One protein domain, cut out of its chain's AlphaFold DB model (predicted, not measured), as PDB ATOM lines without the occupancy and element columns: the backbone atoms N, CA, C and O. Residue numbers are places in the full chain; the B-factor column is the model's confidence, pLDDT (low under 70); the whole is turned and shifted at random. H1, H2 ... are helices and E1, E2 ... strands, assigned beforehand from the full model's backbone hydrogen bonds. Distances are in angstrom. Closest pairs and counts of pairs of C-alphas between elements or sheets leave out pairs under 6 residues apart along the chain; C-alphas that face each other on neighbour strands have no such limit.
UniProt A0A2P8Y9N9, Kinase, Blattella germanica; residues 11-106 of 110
ATOM      1  N   HIS A  11     -43.414 -52.747 -32.128       90.12
ATOM      2  CA  HIS A  11     -42.436 -51.730 -31.757       90.12
ATOM      3  C   HIS A  11     -43.055 -50.763 -30.752       90.12
ATOM      4  O   HIS A  11     -44.148 -50.238 -30.967       90.12
ATOM      5  N   LEU A  12     -42.356 -50.560 -29.645       88.88
ATOM      6  CA  LEU A  12     -42.790 -49.702 -28.560       88.88
ATOM      7  C   LEU A  12     -42.113 -48.344 -28.660       88.88
ATOM      8  O   LEU A  12     -40.887 -48.254 -28.699       88.88
ATOM      9  N   GLU A  13     -42.924 -47.296 -28.604       89.94
ATOM     10  CA  GLU A  13     -42.454 -45.914 -28.663       89.94
ATOM     11  C   GLU A  13     -42.558 -45.235 -27.293       89.94
ATOM     12  O   GLU A  13     -43.464 -45.553 -26.522       89.94
ATOM     13  N   PRO A  14     -41.689 -44.271 -26.951       87.56
ATOM     14  CA  PRO A  14     -41.826 -43.507 -25.717       87.56
ATOM     15  C   PRO A  14     -43.161 -42.751 -25.635       87.56
ATOM     16  O   PRO A  14     -43.588 -42.081 -26.580       87.56
ATOM     17  N   PHE A  15     -43.807 -42.786 -24.469       85.12
ATOM     18  CA  PHE A  15     -45.019 -42.007 -24.233       85.12
ATOM     19  C   PHE A  15     -44.689 -40.541 -23.906       85.12
ATOM     20  O   PHE A  15     -44.460 -40.167 -22.756       85.12
ATOM     21  N   ILE A  16     -44.705 -39.681 -24.930       83.69
ATOM     22  CA  ILE A  16     -44.258 -38.278 -24.829       83.69
ATOM     23  C   ILE A  16     -45.163 -37.357 -23.994       83.69
ATOM     24  O   ILE A  16     -44.756 -36.253 -23.646       83.69
ATOM     25  N   HIS A  17     -46.387 -37.781 -23.671       82.25
ATOM     26  CA  HIS A  17     -47.335 -36.975 -22.889       82.25
ATOM     27  C   HIS A  17     -47.260 -37.290 -21.385       82.25
ATOM     28  O   HIS A  17     -48.198 -37.013 -20.637       82.25
ATOM     29  N   GLN A  18     -46.164 -37.904 -20.928       77.38
ATOM     30  CA  GLN A  18     -45.919 -38.155 -19.515       77.38
ATOM     31  C   GLN A  18     -45.706 -36.835 -18.766       77.38
ATOM     32  O   GLN A  18     -44.744 -36.111 -18.999       77.38
ATOM     33  N   VAL A  19     -46.603 -36.543 -17.826       80.19
ATOM     34  CA  VAL A  19     -46.584 -35.303 -17.026       80.19
ATOM     35  C   VAL A  19     -45.972 -35.478 -15.627       80.19
ATOM     36  O   VAL A  19     -45.967 -34.541 -14.835       80.19
ATOM     37  N   GLY A  20     -45.458 -36.666 -15.291       77.69
ATOM     38  CA  GLY A  20     -44.823 -36.947 -13.999       77.69
ATOM     39  C   GLY A  20     -44.393 -38.409 -13.830       77.69
ATOM     40  O   GLY A  20     -44.674 -39.250 -14.682       77.69
ATOM     41  N   GLY A  21     -43.728 -38.714 -12.712       78.56
ATOM     42  CA  GLY A  21     -43.211 -40.050 -12.384       78.56
ATOM     43  C   GLY A  21     -41.813 -40.337 -12.954       78.56
ATOM     44  O   GLY A  21     -41.429 -39.786 -13.978       78.56
ATOM     45  N   HIS A  22     -41.051 -41.204 -12.276       78.62
ATOM     46  CA  HIS A  22     -39.677 -41.574 -12.662       78.62
ATOM     47  C   HIS A  22     -39.601 -42.768 -13.624       78.62
ATOM     48  O   HIS A  22     -38.557 -43.028 -14.214       78.62
ATOM     49  N   SER A  23     -40.689 -43.525 -13.758       79.31
ATOM     50  CA  SER A  23     -40.747 -44.708 -14.615       79.31
ATOM     51  C   SER A  23     -41.122 -44.324 -16.042       79.31
ATOM     52  O   SER A  23     -42.099 -43.605 -16.240       79.31
ATOM     53  N   SER A  24     -40.368 -44.829 -17.020       79.94
ATOM     54  CA  SER A  24     -40.675 -44.646 -18.443       79.94
ATOM     55  C   SER A  24     -41.953 -45.395 -18.819       79.94
ATOM     56  O   SER A  24     -42.102 -46.566 -18.467       79.94
ATOM     57  N   MET A  25     -42.864 -44.729 -19.526       85.50
ATOM     58  CA  MET A  25     -44.027 -45.354 -20.153       85.50
ATOM     59  C   MET A  25     -43.800 -45.501 -21.656       85.50
ATOM     60  O   MET A  25     -43.216 -44.625 -22.297       85.50
ATOM     61  N   LEU A  26     -44.291 -46.599 -22.217       87.38
ATOM     62  CA  LEU A  26     -44.177 -46.924 -23.634       87.38
ATOM     63  C   LEU A  26     -45.569 -47.037 -24.253       87.38
ATOM     64  O   LEU A  26     -46.493 -47.489 -23.590       87.38
ATOM     65  N   CYS A  27     -45.741 -46.667 -25.510       88.06
ATOM     66  CA  CYS A  27     -46.972 -46.861 -26.265       88.06
ATOM     67  C   CYS A  27     -46.936 -48.235 -26.943       88.06
ATOM     68  O   CYS A  27     -45.981 -48.535 -27.657       88.06
ATOM     69  N   LEU A  28     -47.974 -49.051 -26.734       85.44
ATOM     70  CA  LEU A  28     -48.203 -50.283 -27.499       85.44
ATOM     71  C   LEU A  28     -49.037 -50.004 -28.754       85.44
ATOM     72  O   LEU A  28     -48.805 -50.582 -29.808       85.44
ATOM     73  N   ASP A  29     -50.000 -49.094 -28.636       83.81
ATOM     74  CA  ASP A  29     -50.753 -48.532 -29.752       83.81
ATOM     75  C   ASP A  29     -51.145 -47.080 -29.420       83.81
ATOM     76  O   ASP A  29     -50.595 -46.457 -28.510       83.81
ATOM     77  N   GLN A  30     -52.097 -46.516 -30.159       81.75
ATOM     78  CA  GLN A  30     -52.526 -45.126 -29.999       81.75
ATOM     79  C   GLN A  30     -53.293 -44.828 -28.699       81.75
ATOM     80  O   GLN A  30     -53.409 -43.659 -28.328       81.75
ATOM     81  N   ALA A  31     -53.827 -45.844 -28.021       78.88
ATOM     82  CA  ALA A  31     -54.616 -45.702 -26.796       78.88
ATOM     83  C   ALA A  31     -54.105 -46.574 -25.633       78.88
ATOM     84  O   ALA A  31     -54.608 -46.453 -24.515       78.88
ATOM     85  N   THR A  32     -53.101 -47.421 -25.870       82.56
ATOM     86  CA  THR A  32     -52.542 -48.389 -24.924       82.56
ATOM     87  C   THR A  32     -51.132 -48.019 -24.538       82.56
ATOM     88  O   THR A  32     -50.247 -47.962 -25.390       82.56
ATOM     89  N   VAL A  33     -50.906 -47.839 -23.234       86.19
ATOM     90  CA  VAL A  33     -49.563 -47.656 -22.694       86.19
ATOM     91  C   VAL A  33     -49.127 -48.849 -21.850       86.19
ATOM     92  O   VAL A  33     -49.904 -49.475 -21.125       86.19
ATOM     93  N   CYS A  34     -47.841 -49.138 -21.931       86.00
ATOM     94  CA  CYS A  34     -47.106 -50.068 -21.107       86.00
ATOM     95  C   CYS A  34     -46.324 -49.277 -20.058       86.00
ATOM     96  O   CYS A  34     -45.718 -48.246 -20.356       86.00
ATOM     97  N   LYS A  35     -46.291 -49.779 -18.829       85.25
ATOM     98  CA  LYS A  35     -45.481 -49.226 -17.741       85.25
ATOM     99  C   LYS A  35     -44.741 -50.345 -17.010       85.25
ATOM    100  O   LYS A  35     -45.235 -51.469 -17.013       85.25
ATOM    101  N   PRO A  36     -43.612 -50.080 -16.338       85.50
ATOM    102  CA  PRO A  36     -42.924 -51.071 -15.517       85.50
ATOM    103  C   PRO A  36     -43.862 -51.792 -14.544       85.50
ATOM    104  O   PRO A  36     -44.721 -51.172 -13.917       85.50
ATOM    105  N   LEU A  37     -43.709 -53.110 -14.425       83.62
ATOM    106  CA  LEU A  37     -44.485 -53.947 -13.520       83.62
ATOM    107  C   LEU A  37     -44.141 -53.590 -12.079       83.62
ATOM    108  O   LEU A  37     -43.047 -53.872 -11.584       83.62
ATOM    109  N   VAL A  38     -45.123 -53.021 -11.393       84.75
ATOM    110  CA  VAL A  38     -45.076 -52.784  -9.956       84.75
ATOM    111  C   VAL A  38     -46.018 -53.793  -9.296       84.75
ATOM    112  O   VAL A  38     -47.228 -53.695  -9.506       84.75
ATOM    113  N   PRO A  39     -45.518 -54.739  -8.474       85.56
ATOM    114  CA  PRO A  39     -46.345 -55.809  -7.902       85.56
ATOM    115  C   PRO A  39     -47.583 -55.308  -7.151       85.56
ATOM    116  O   PRO A  39     -48.667 -55.863  -7.285       85.56
ATOM    117  N   ARG A  40     -47.442 -54.200  -6.415       88.50
ATOM    118  CA  ARG A  40     -48.553 -53.571  -5.687       88.50
ATOM    119  C   ARG A  40     -49.659 -53.077  -6.620       88.50
ATOM    120  O   ARG A  40     -50.834 -53.188  -6.294       88.50
ATOM    121  N   GLU A  41     -49.292 -52.509  -7.763       87.19
ATOM    122  CA  GLU A  41     -50.274 -52.042  -8.740       87.19
ATOM    123  C   GLU A  41     -50.911 -53.204  -9.497       87.19
ATOM    124  O   GLU A  41     -52.095 -53.133  -9.805       87.19
ATOM    125  N   LEU A  42     -50.150 -54.264  -9.797       86.00
ATOM    126  CA  LEU A  42     -50.703 -55.476 -10.404       86.00
ATOM    127  C   LEU A  42     -51.788 -56.064  -9.499       86.00
ATOM    128  O   LEU A  42     -52.923 -56.226  -9.939       86.00
ATOM    129  N   GLN A  43     -51.479 -56.240  -8.211       90.69
ATOM    130  CA  GLN A  43     -52.447 -56.709  -7.222       90.69
ATOM    131  C   GLN A  43     -53.689 -55.805  -7.161       90.69
ATOM    132  O   GLN A  43     -54.808 -56.306  -7.058       90.69
ATOM    133  N   PHE A  44     -53.522 -54.480  -7.246       89.12
ATOM    134  CA  PHE A  44     -54.653 -53.547  -7.301       89.12
ATOM    135  C   PHE A  44     -55.574 -53.820  -8.499       89.12
ATOM    136  O   PHE A  44     -56.789 -53.833  -8.321       89.12
ATOM    137  N   TYR A  45     -55.026 -54.066  -9.695       87.56
ATOM    138  CA  TYR A  45     -55.832 -54.390 -10.878       87.56
ATOM    139  C   TYR A  45     -56.458 -55.787 -10.819       87.56
ATOM    140  O   TYR A  45     -57.611 -55.940 -11.218       87.56
ATOM    141  N   GLU A  46     -55.740 -56.784 -10.300       88.69
ATOM    142  CA  GLU A  46     -56.232 -58.164 -10.157       88.69
ATOM    143  C   GLU A  46     -57.369 -58.282  -9.134       88.69
ATOM    144  O   GLU A  46     -58.275 -59.094  -9.297       88.69
ATOM    145  N   THR A  47     -57.346 -57.449  -8.093       92.44
ATOM    146  CA  THR A  47     -58.343 -57.460  -7.007       92.44
ATOM    147  C   THR A  47     -59.406 -56.370  -7.152       92.44
ATOM    148  O   THR A  47     -60.203 -56.151  -6.237       92.44
ATOM    149  N   LEU A  48     -59.434 -55.672  -8.291       88.19
ATOM    150  CA  LEU A  48     -60.256 -54.486  -8.474       88.19
ATOM    151  C   LEU A  48     -61.765 -54.813  -8.491       88.19
ATOM    152  O   LEU A  48     -62.221 -55.513  -9.407       88.19
ATOM    153  N   PRO A  49     -62.568 -54.239  -7.570       93.31
ATOM    154  CA  PRO A  49     -64.014 -54.440  -7.558       93.31
ATOM    155  C   PRO A  49     -64.695 -53.906  -8.827       93.31
ATOM    156  O   PRO A  49     -64.357 -52.831  -9.330       93.31
ATOM    157  N   ASP A  50     -65.727 -54.608  -9.303       91.38
ATOM    158  CA  ASP A  50     -66.478 -54.222 -10.512       91.38
ATOM    159  C   ASP A  50     -67.080 -52.810 -10.412       91.38
ATOM    160  O   ASP A  50     -67.139 -52.080 -11.402       91.38
ATOM    161  N   SER A  51     -67.469 -52.390  -9.202       94.75
ATOM    162  CA  SER A  51     -68.064 -51.075  -8.934       94.75
ATOM    163  C   SER A  51     -67.142 -49.906  -9.294       94.75
ATOM    164  O   SER A  51     -67.627 -48.855  -9.723       94.75
ATOM    165  N   VAL A  52     -65.826 -50.090  -9.156       87.62
ATOM    166  CA  VAL A  52     -64.823 -49.054  -9.434       87.62
ATOM    167  C   VAL A  52     -64.123 -49.240 -10.777       87.62
ATOM    168  O   VAL A  52     -63.526 -48.287 -11.274       87.62
ATOM    169  N   ARG A  53     -64.244 -50.415 -11.414       85.56
ATOM    170  CA  ARG A  53     -63.558 -50.743 -12.678       85.56
ATOM    171  C   ARG A  53     -63.827 -49.738 -13.798       85.56
ATOM    172  O   ARG A  53     -62.921 -49.408 -14.554       85.56
ATOM    173  N   LYS A  54     -65.047 -49.198 -13.872       84.69
ATOM    174  CA  LYS A  54     -65.425 -48.171 -14.859       84.69
ATOM    175  C   LYS A  54     -64.728 -46.816 -14.670       84.69
ATOM    176  O   LYS A  54     -64.751 -45.997 -15.577       84.69
ATOM    177  N   PHE A  55     -64.145 -46.567 -13.497       84.62
ATOM    178  CA  PHE A  55     -63.431 -45.328 -13.166       84.62
ATOM    179  C   PHE A  55     -61.907 -45.494 -13.192       84.62
ATOM    180  O   PHE A  55     -61.162 -44.531 -12.998       84.62
ATOM    181  N   THR A  56     -61.425 -46.716 -13.400       83.00
ATOM    182  CA  THR A  56     -60.001 -47.035 -13.465       83.00
ATOM    183  C   THR A  56     -59.561 -47.302 -14.893       83.00
ATOM    184  O   THR A  56     -60.389 -47.669 -15.725       83.00
ATOM    185  N   PRO A  57     -58.246 -47.220 -15.164       84.19
ATOM    186  CA  PRO A  57     -57.716 -47.764 -16.395       84.19
ATOM    187  C   PRO A  57     -58.135 -49.207 -16.633       84.19
ATOM    188  O   PRO A  57     -58.103 -50.002 -15.693       84.19
ATOM    189  N   LYS A  58     -58.438 -49.573 -17.880       83.31
ATOM    190  CA  LYS A  58     -58.561 -50.993 -18.211       83.31
ATOM    191  C   LYS A  58     -57.164 -51.622 -18.230       83.31
ATOM    192  O   LYS A  58     -56.211 -51.070 -18.778       83.31
ATOM    193  N   PHE A  59     -57.055 -52.773 -17.582       84.31
ATOM    194  CA  PHE A  59     -55.846 -53.582 -17.535       84.31
ATOM    195  C   PHE A  59     -55.959 -54.706 -18.567       84.31
ATOM    196  O   PHE A  59     -56.955 -55.429 -18.574       84.31
ATOM    197  N   TYR A  60     -54.968 -54.827 -19.453       81.06
ATOM    198  CA  TYR A  60     -54.943 -55.853 -20.509       81.06
ATOM    199  C   TYR A  60     -54.012 -57.032 -20.201       81.06
ATOM    200  O   TYR A  60     -53.973 -57.988 -20.970       81.06
ATOM    201  N   GLY A  61     -53.287 -56.980 -19.081       83.81
ATOM    202  CA  GLY A  61     -52.337 -58.009 -18.685       83.81
ATOM    203  C   GLY A  61     -50.900 -57.510 -18.560       83.81
ATOM    204  O   GLY A  61     -50.606 -56.313 -18.495       83.81
ATOM    205  N   VAL A  62     -49.994 -58.476 -18.502       84.56
ATOM    206  CA  VAL A  62     -48.551 -58.264 -18.407       84.56
ATOM    207  C   VAL A  62     -47.929 -58.682 -19.731       84.56
ATOM    208  O   VAL A  62     -48.277 -59.734 -20.264       84.56
ATOM    209  N   ILE A  63     -47.006 -57.875 -20.248       83.62
ATOM    210  CA  ILE A  63     -46.233 -58.211 -21.446       83.62
ATOM    211  C   ILE A  63     -44.743 -58.223 -21.132       83.62
ATOM    212  O   ILE A  63     -44.268 -57.544 -20.214       83.62
ATOM    213  N   GLN A  64     -43.996 -58.985 -21.921       83.75
ATOM    214  CA  GLN A  64     -42.544 -58.936 -21.899       83.75
ATOM    215  C   GLN A  64     -42.057 -57.973 -22.979       83.75
ATOM    216  O   GLN A  64     -42.443 -58.085 -24.143       83.75
ATOM    217  N   VAL A  65     -41.189 -57.046 -22.579       84.12
ATOM    218  CA  VAL A  65     -40.490 -56.144 -23.492       84.12
ATOM    219  C   VAL A  65     -39.075 -56.663 -23.683       84.12
ATOM    220  O   VAL A  65     -38.402 -57.012 -22.712       84.12
ATOM    221  N   ARG A  66     -38.630 -56.722 -24.933       85.06
ATOM    222  CA  ARG A  66     -37.259 -57.056 -25.310       85.06
ATOM    223  C   ARG A  66     -36.576 -55.805 -25.828       85.06
ATOM    224  O   ARG A  66     -37.155 -55.053 -26.608       85.06
ATOM    225  N   VAL A  67     -35.345 -55.616 -25.379       87.69
ATOM    226  CA  VAL A  67     -34.436 -54.605 -25.900       87.69
ATOM    227  C   VAL A  67     -33.657 -55.263 -27.027       87.69
ATOM    228  O   VAL A  67     -32.990 -56.271 -26.799       87.69
ATOM    229  N   VAL A  68     -33.776 -54.730 -28.235       88.25
ATOM    230  CA  VAL A  68     -33.063 -55.234 -29.407       88.25
ATOM    231  C   VAL A  68     -32.087 -54.159 -29.851       88.25
ATOM    232  O   VAL A  68     -32.445 -52.990 -29.975       88.25
ATOM    233  N   GLN A  69     -30.828 -54.551 -30.023       91.00
ATOM    234  CA  GLN A  69     -29.842 -53.701 -30.664       91.00
ATOM    235  C   GLN A  69     -29.858 -54.009 -32.156       91.00
ATOM    236  O   GLN A  69     -29.620 -55.144 -32.567       91.00
ATOM    237  N   GLU A  70     -30.161 -52.989 -32.943       88.12
ATOM    238  CA  GLU A  70     -30.163 -53.047 -34.395       88.12
ATOM    239  C   GLU A  70     -28.727 -52.938 -34.939       88.12
ATOM    240  O   GLU A  70     -27.821 -52.426 -34.273       88.12
ATOM    241  N   GLU A  71     -28.508 -53.369 -36.183       90.25
ATOM    242  CA  GLU A  71     -27.183 -53.356 -36.833       90.25
ATOM    243  C   GLU A  71     -26.568 -51.951 -36.935       90.25
ATOM    244  O   GLU A  71     -25.351 -51.778 -36.913       90.25
ATOM    245  N   ASN A  72     -27.416 -50.927 -37.015       90.88
ATOM    246  CA  ASN A  72     -27.027 -49.518 -37.058       90.88
ATOM    247  C   ASN A  72     -26.667 -48.940 -35.670       90.88
ATOM    248  O   ASN A  72     -26.409 -47.741 -35.556       90.88
ATOM    249  N   GLY A  73     -26.665 -49.770 -34.622       88.00
ATOM    250  CA  GLY A  73     -26.339 -49.397 -33.248       88.00
ATOM    251  C   GLY A  73     -27.493 -48.767 -32.466       88.00
ATOM    252  O   GLY A  73     -27.316 -48.472 -31.281       88.00
ATOM    253  N   TYR A  74     -28.663 -48.574 -33.082       89.38
ATOM    254  CA  TYR A  74     -29.844 -48.079 -32.378       89.38
ATOM    255  C   TYR A  74     -30.463 -49.176 -31.515       89.38
ATOM    256  O   TYR A  74     -30.391 -50.365 -31.819       89.38
ATOM    257  N   VAL A  75     -31.084 -48.752 -30.419       87.56
ATOM    258  CA  VAL A  75     -31.796 -49.636 -29.502       87.56
ATOM    259  C   VAL A  75     -33.290 -49.483 -29.743       87.56
ATOM    260  O   VAL A  75     -33.824 -48.379 -29.630       87.56
ATOM    261  N   THR A  76     -33.961 -50.587 -30.045       88.88
ATOM    262  CA  THR A  76     -35.413 -50.662 -30.197       88.88
ATOM    263  C   THR A  76     -36.016 -51.481 -29.059       88.88
ATOM    264  O   THR A  76     -35.385 -52.363 -28.468       88.88
ATOM    265  N   LEU A  77     -37.254 -51.152 -28.704       90.25
ATOM    266  CA  LEU A  77     -38.032 -51.896 -27.724       90.25
ATOM    267  C   LEU A  77     -39.154 -52.609 -28.465       90.25
ATOM    268  O   LEU A  77     -39.944 -51.966 -29.152       90.25
ATOM    269  N   ILE A  78     -39.231 -53.928 -28.321       89.81
ATOM    270  CA  ILE A  78     -40.284 -54.735 -28.941       89.81
ATOM    271  C   ILE A  78     -41.032 -55.542 -27.889       89.81
ATOM    272  O   ILE A  78     -40.459 -55.951 -26.879       89.81
ATOM    273  N   ALA A  79     -42.309 -55.812 -28.127       88.31
ATOM    274  CA  ALA A  79     -43.094 -56.713 -27.293       88.31
ATOM    275  C   ALA A  79     -43.941 -57.665 -28.129       88.31
ATOM    276  O   ALA A  79     -44.355 -57.345 -29.242       88.31
ATOM    277  N   THR A  80     -44.233 -58.829 -27.558       85.31
ATOM    278  CA  THR A  80     -45.265 -59.727 -28.078       85.31
ATOM    279  C   THR A  80     -46.559 -59.451 -27.315       85.31
ATOM    280  O   THR A  80     -46.566 -59.580 -26.085       85.31
ATOM    281  N   PRO A  81     -47.642 -59.038 -27.993       78.69
ATOM    282  CA  PRO A  81     -48.927 -58.854 -27.338       78.69
ATOM    283  C   PRO A  81     -49.504 -60.205 -26.876       78.69
ATOM    284  O   PRO A  81     -49.248 -61.225 -27.516       78.69
ATOM    285  N   PRO A  82     -50.318 -60.238 -25.806       74.50
ATOM    286  CA  PRO A  82     -51.096 -61.421 -25.447       74.50
ATOM    287  C   PRO A  82     -52.101 -61.772 -26.553       74.50
ATOM    288  O   PRO A  82     -52.637 -60.869 -27.193       74.50
ATOM    289  N   ASP A  83     -52.454 -63.049 -26.713       77.50
ATOM    290  CA  ASP A  83     -53.388 -63.507 -27.764       77.50
ATOM    291  C   ASP A  83     -54.762 -62.811 -27.722       77.50
ATOM    292  O   ASP A  83     -55.442 -62.656 -28.736       77.50
ATOM    293  N   CYS A  84     -55.193 -62.385 -26.534       72.00
ATOM    294  CA  CYS A  84     -56.467 -61.702 -26.327       72.00
ATOM    295  C   CYS A  84     -56.417 -60.190 -26.610       72.00
ATOM    296  O   CYS A  84     -57.464 -59.533 -26.590       72.00
ATOM    297  N   TYR A  85     -55.233 -59.629 -26.857       76.94
ATOM    298  CA  TYR A  85     -55.073 -58.215 -27.157       76.94
ATOM    299  C   TYR A  85     -55.404 -57.934 -28.622       76.94
ATOM    300  O   TYR A  85     -54.910 -58.581 -29.544       76.94
ATOM    301  N   LYS A  86     -56.246 -56.922 -28.828       79.88
ATOM    302  CA  LYS A  86     -56.581 -56.398 -30.148       79.88
ATOM    303  C   LYS A  86     -56.124 -54.942 -30.204       79.88
ATOM    304  O   LYS A  86     -56.617 -54.167 -29.380       79.88
ATOM    305  N   PRO A  87     -55.221 -54.578 -31.132       76.56
ATOM    306  CA  PRO A  87     -54.800 -53.196 -31.303       76.56
ATOM    307  C   PRO A  87     -55.998 -52.279 -31.538       76.56
ATOM    308  O   PRO A  87     -56.933 -52.625 -32.266       76.56
ATOM    309  N   ILE A  88     -55.970 -51.106 -30.916       76.31
ATOM    310  CA  ILE A  88     -57.008 -50.096 -31.105       76.31
ATOM    311  C   ILE A  88     -56.642 -49.266 -32.343       76.31
ATOM    312  O   ILE A  88     -55.766 -48.404 -32.293       76.31
ATOM    313  N   GLU A  89     -57.321 -49.522 -33.465       64.06
ATOM    314  CA  GLU A  89     -57.200 -48.718 -34.688       64.06
ATOM    315  C   GLU A  89     -57.928 -47.372 -34.519       64.06
ATOM    316  O   GLU A  89     -59.143 -47.341 -34.290       64.06
ATOM    317  N   SER A  90     -57.237 -46.231 -34.652       55.78
ATOM    318  CA  SER A  90     -57.951 -44.946 -34.678       55.78
ATOM    319  C   SER A  90     -58.643 -44.711 -36.017       55.78
ATOM    320  O   SER A  90     -58.032 -44.665 -37.085       55.78
ATOM    321  N   LYS A  91     -59.933 -44.386 -35.946       49.88
ATOM    322  CA  LYS A  91     -60.587 -43.572 -36.973       49.88
ATOM    323  C   LYS A  91     -60.154 -42.119 -36.784       49.88
ATOM    324  O   LYS A  91     -60.878 -41.323 -36.197       49.88
ATOM    325  N   GLY A  92     -58.932 -41.815 -37.217       49.19
ATOM    326  CA  GLY A  92     -58.398 -40.475 -37.454       49.19
ATOM    327  C   GLY A  92     -58.895 -39.357 -36.536       49.19
ATOM    328  O   GLY A  92     -59.630 -38.499 -37.003       49.19
ATOM    329  N   LYS A  93     -58.427 -39.301 -35.284       40.72
ATOM    330  CA  LYS A  93     -58.176 -38.047 -34.550       40.72
ATOM    331  C   LYS A  93     -57.028 -38.281 -33.571       40.72
ATOM    332  O   LYS A  93     -57.018 -39.263 -32.838       40.72
ATOM    333  N   ARG A  94     -56.049 -37.375 -33.615       45.19
ATOM    334  CA  ARG A  94     -54.885 -37.326 -32.724       45.19
ATOM    335  C   ARG A  94     -55.324 -37.424 -31.258       45.19
ATOM    336  O   ARG A  94     -56.208 -36.679 -30.851       45.19
ATOM    337  N   CYS A  95     -54.672 -38.331 -30.532       41.06
ATOM    338  CA  CYS A  95     -54.512 -38.426 -29.078       41.06
ATOM    339  C   CYS A  95     -55.573 -37.689 -28.241       41.06
ATOM    340  O   CYS A  95     -55.290 -36.648 -27.652       41.06
ATOM    341  N   VAL A  96     -56.779 -38.249 -28.142       38.25
ATOM    342  CA  VAL A  96     -57.674 -37.945 -27.020       38.25
ATOM    343  C   VAL A  96     -57.558 -39.128 -26.071       38.25
ATOM    344  O   VAL A  96     -58.117 -40.190 -26.327       38.25
ATOM    345  N   PHE A  97     -56.752 -38.964 -25.020       42.94
ATOM    346  CA  PHE A  97     -56.632 -39.939 -23.937       42.94
ATOM    347  C   PHE A  97     -57.917 -39.928 -23.119       42.94
ATOM    348  O   PHE A  97     -57.988 -39.300 -22.064       42.94
ATOM    349  N   ASP A  98     -58.941 -40.614 -23.616       33.28
ATOM    350  CA  ASP A  98     -60.117 -40.900 -22.817       33.28
ATOM    351  C   ASP A  98     -59.834 -42.162 -22.001       33.28
ATOM    352  O   ASP A  98     -59.750 -43.272 -22.521       33.28
ATOM    353  N   SER A  99     -59.581 -41.960 -20.711       34.25
ATOM    354  CA  SER A  99     -59.430 -43.007 -19.701       34.25
ATOM    355  C   SER A  99     -58.548 -44.205 -20.102       34.25
ATOM    356  O   SER A  99     -59.023 -45.308 -20.332       34.25
ATOM    357  N   LYS A 100     -57.232 -43.984 -19.977       41.81
ATOM    358  CA  LYS A 100     -56.368 -44.794 -19.106       41.81
ATOM    359  C   LYS A 100     -56.318 -46.303 -19.461       41.81
ATOM    360  O   LYS A 100     -57.230 -47.077 -19.193       41.81
ATOM    361  N   LEU A 101     -55.176 -46.763 -19.961       46.94
ATOM    362  CA  LEU A 101     -54.986 -48.161 -20.333       46.94
ATOM    363  C   LEU A 101     -53.578 -48.620 -20.004       46.94
ATOM    364  O   LEU A 101     -52.628 -47.958 -20.398       46.94
ATOM    365  N   ILE A 102     -53.449 -49.691 -19.224       52.84
ATOM    366  CA  ILE A 102     -52.173 -50.069 -18.615       52.84
ATOM    367  C   ILE A 102     -51.877 -51.536 -18.901       52.84
ATOM    368  O   ILE A 102     -52.643 -52.423 -18.524       52.84
ATOM    369  N   LEU A 103     -50.729 -51.774 -19.522       52.75
ATOM    370  CA  LEU A 103     -50.027 -53.052 -19.507       52.75
ATOM    371  C   LEU A 103     -48.816 -52.930 -18.590       52.75
ATOM    372  O   LEU A 103     -48.105 -51.924 -18.614       52.75
ATOM    373  N   HIS A 104     -48.576 -53.939 -17.762       54.22
ATOM    374  CA  HIS A 104     -47.371 -53.973 -16.938       54.22
ATOM    375  C   HIS A 104     -46.225 -54.675 -17.686       54.22
ATOM    376  O   HIS A 104     -46.424 -55.721 -18.294       54.22
ATOM    377  N   ILE A 105     -45.020 -54.111 -17.626       52.44
ATOM    378  CA  ILE A 105     -43.784 -54.624 -18.235       52.44
ATOM    379  C   ILE A 105     -43.034 -55.435 -17.181       52.44
ATOM    380  O   ILE A 105     -42.587 -54.858 -16.190       52.44
ATOM    381  N   GLN A 106     -42.859 -56.745 -17.366       36.91
ATOM    382  CA  GLN A 106     -41.990 -57.519 -16.467       36.91
ATOM    383  C   GLN A 106     -40.589 -56.889 -16.384       36.91
ATOM    384  O   GLN A 106     -40.034 -56.468 -17.396       36.91
TER     385      GLN A 106
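Overview. This is residues 11 to 106 of the 110 residues of the protein "Kinase" of Blattella germanica (UniProt A0A2P8Y9N9). With little regular structure, the domain has a small parallel sheet, E1, E5, E2 in order, with H1 over one face; E2 runs on into the antiparallel hairpin E3 and E4 at one end, and H2 lies at the other. The printed part has 96 residues, 37 in named elements (E1 H1 H2 E2 E3 E4 E5), mixed in class. It is compact, radius of gyration of the C-alphas 14.3 A, spanning 50 by 34 by 31 A.

Along the chain. After unnamed residues 11 to 32, E1, residues 33 to 36, begins at C-alpha 33 (-49.563, -47.656, -22.694). H1 is 39 to 46, H2 50 to 53, E2 58 to 63 (14.6 A), E3 65 to 69, E4 75 to 79. E5, 101 to 105, ends at C-alpha 105 (-43.784, -54.624, -18.235).

Arrangement. N 35 and O 103 of parallel E1 and E5 are 2.8 A apart; N 63 and O 104 of parallel E2 and E5, 3.0 A. E1, H1 H2, E2 form a split strand-helix-strand unit, E5 between its strands, with a right-handed crossover. H1, with every O i to N i+4 pair within hydrogen-bond range, is on the sheet at height 9.9 A. In the antiparallel hairpin E3 and E4, N 66 and O 78 are within hydrogen-bond range at 2.8 A.

Size, cuts and confidence. The farthest C-alphas, Ser 51 and Asn 72, are 49.8 A apart. The printed part has no cut; the link E4 to E5 is long. Residues 89 to 106 have pLDDT under 70.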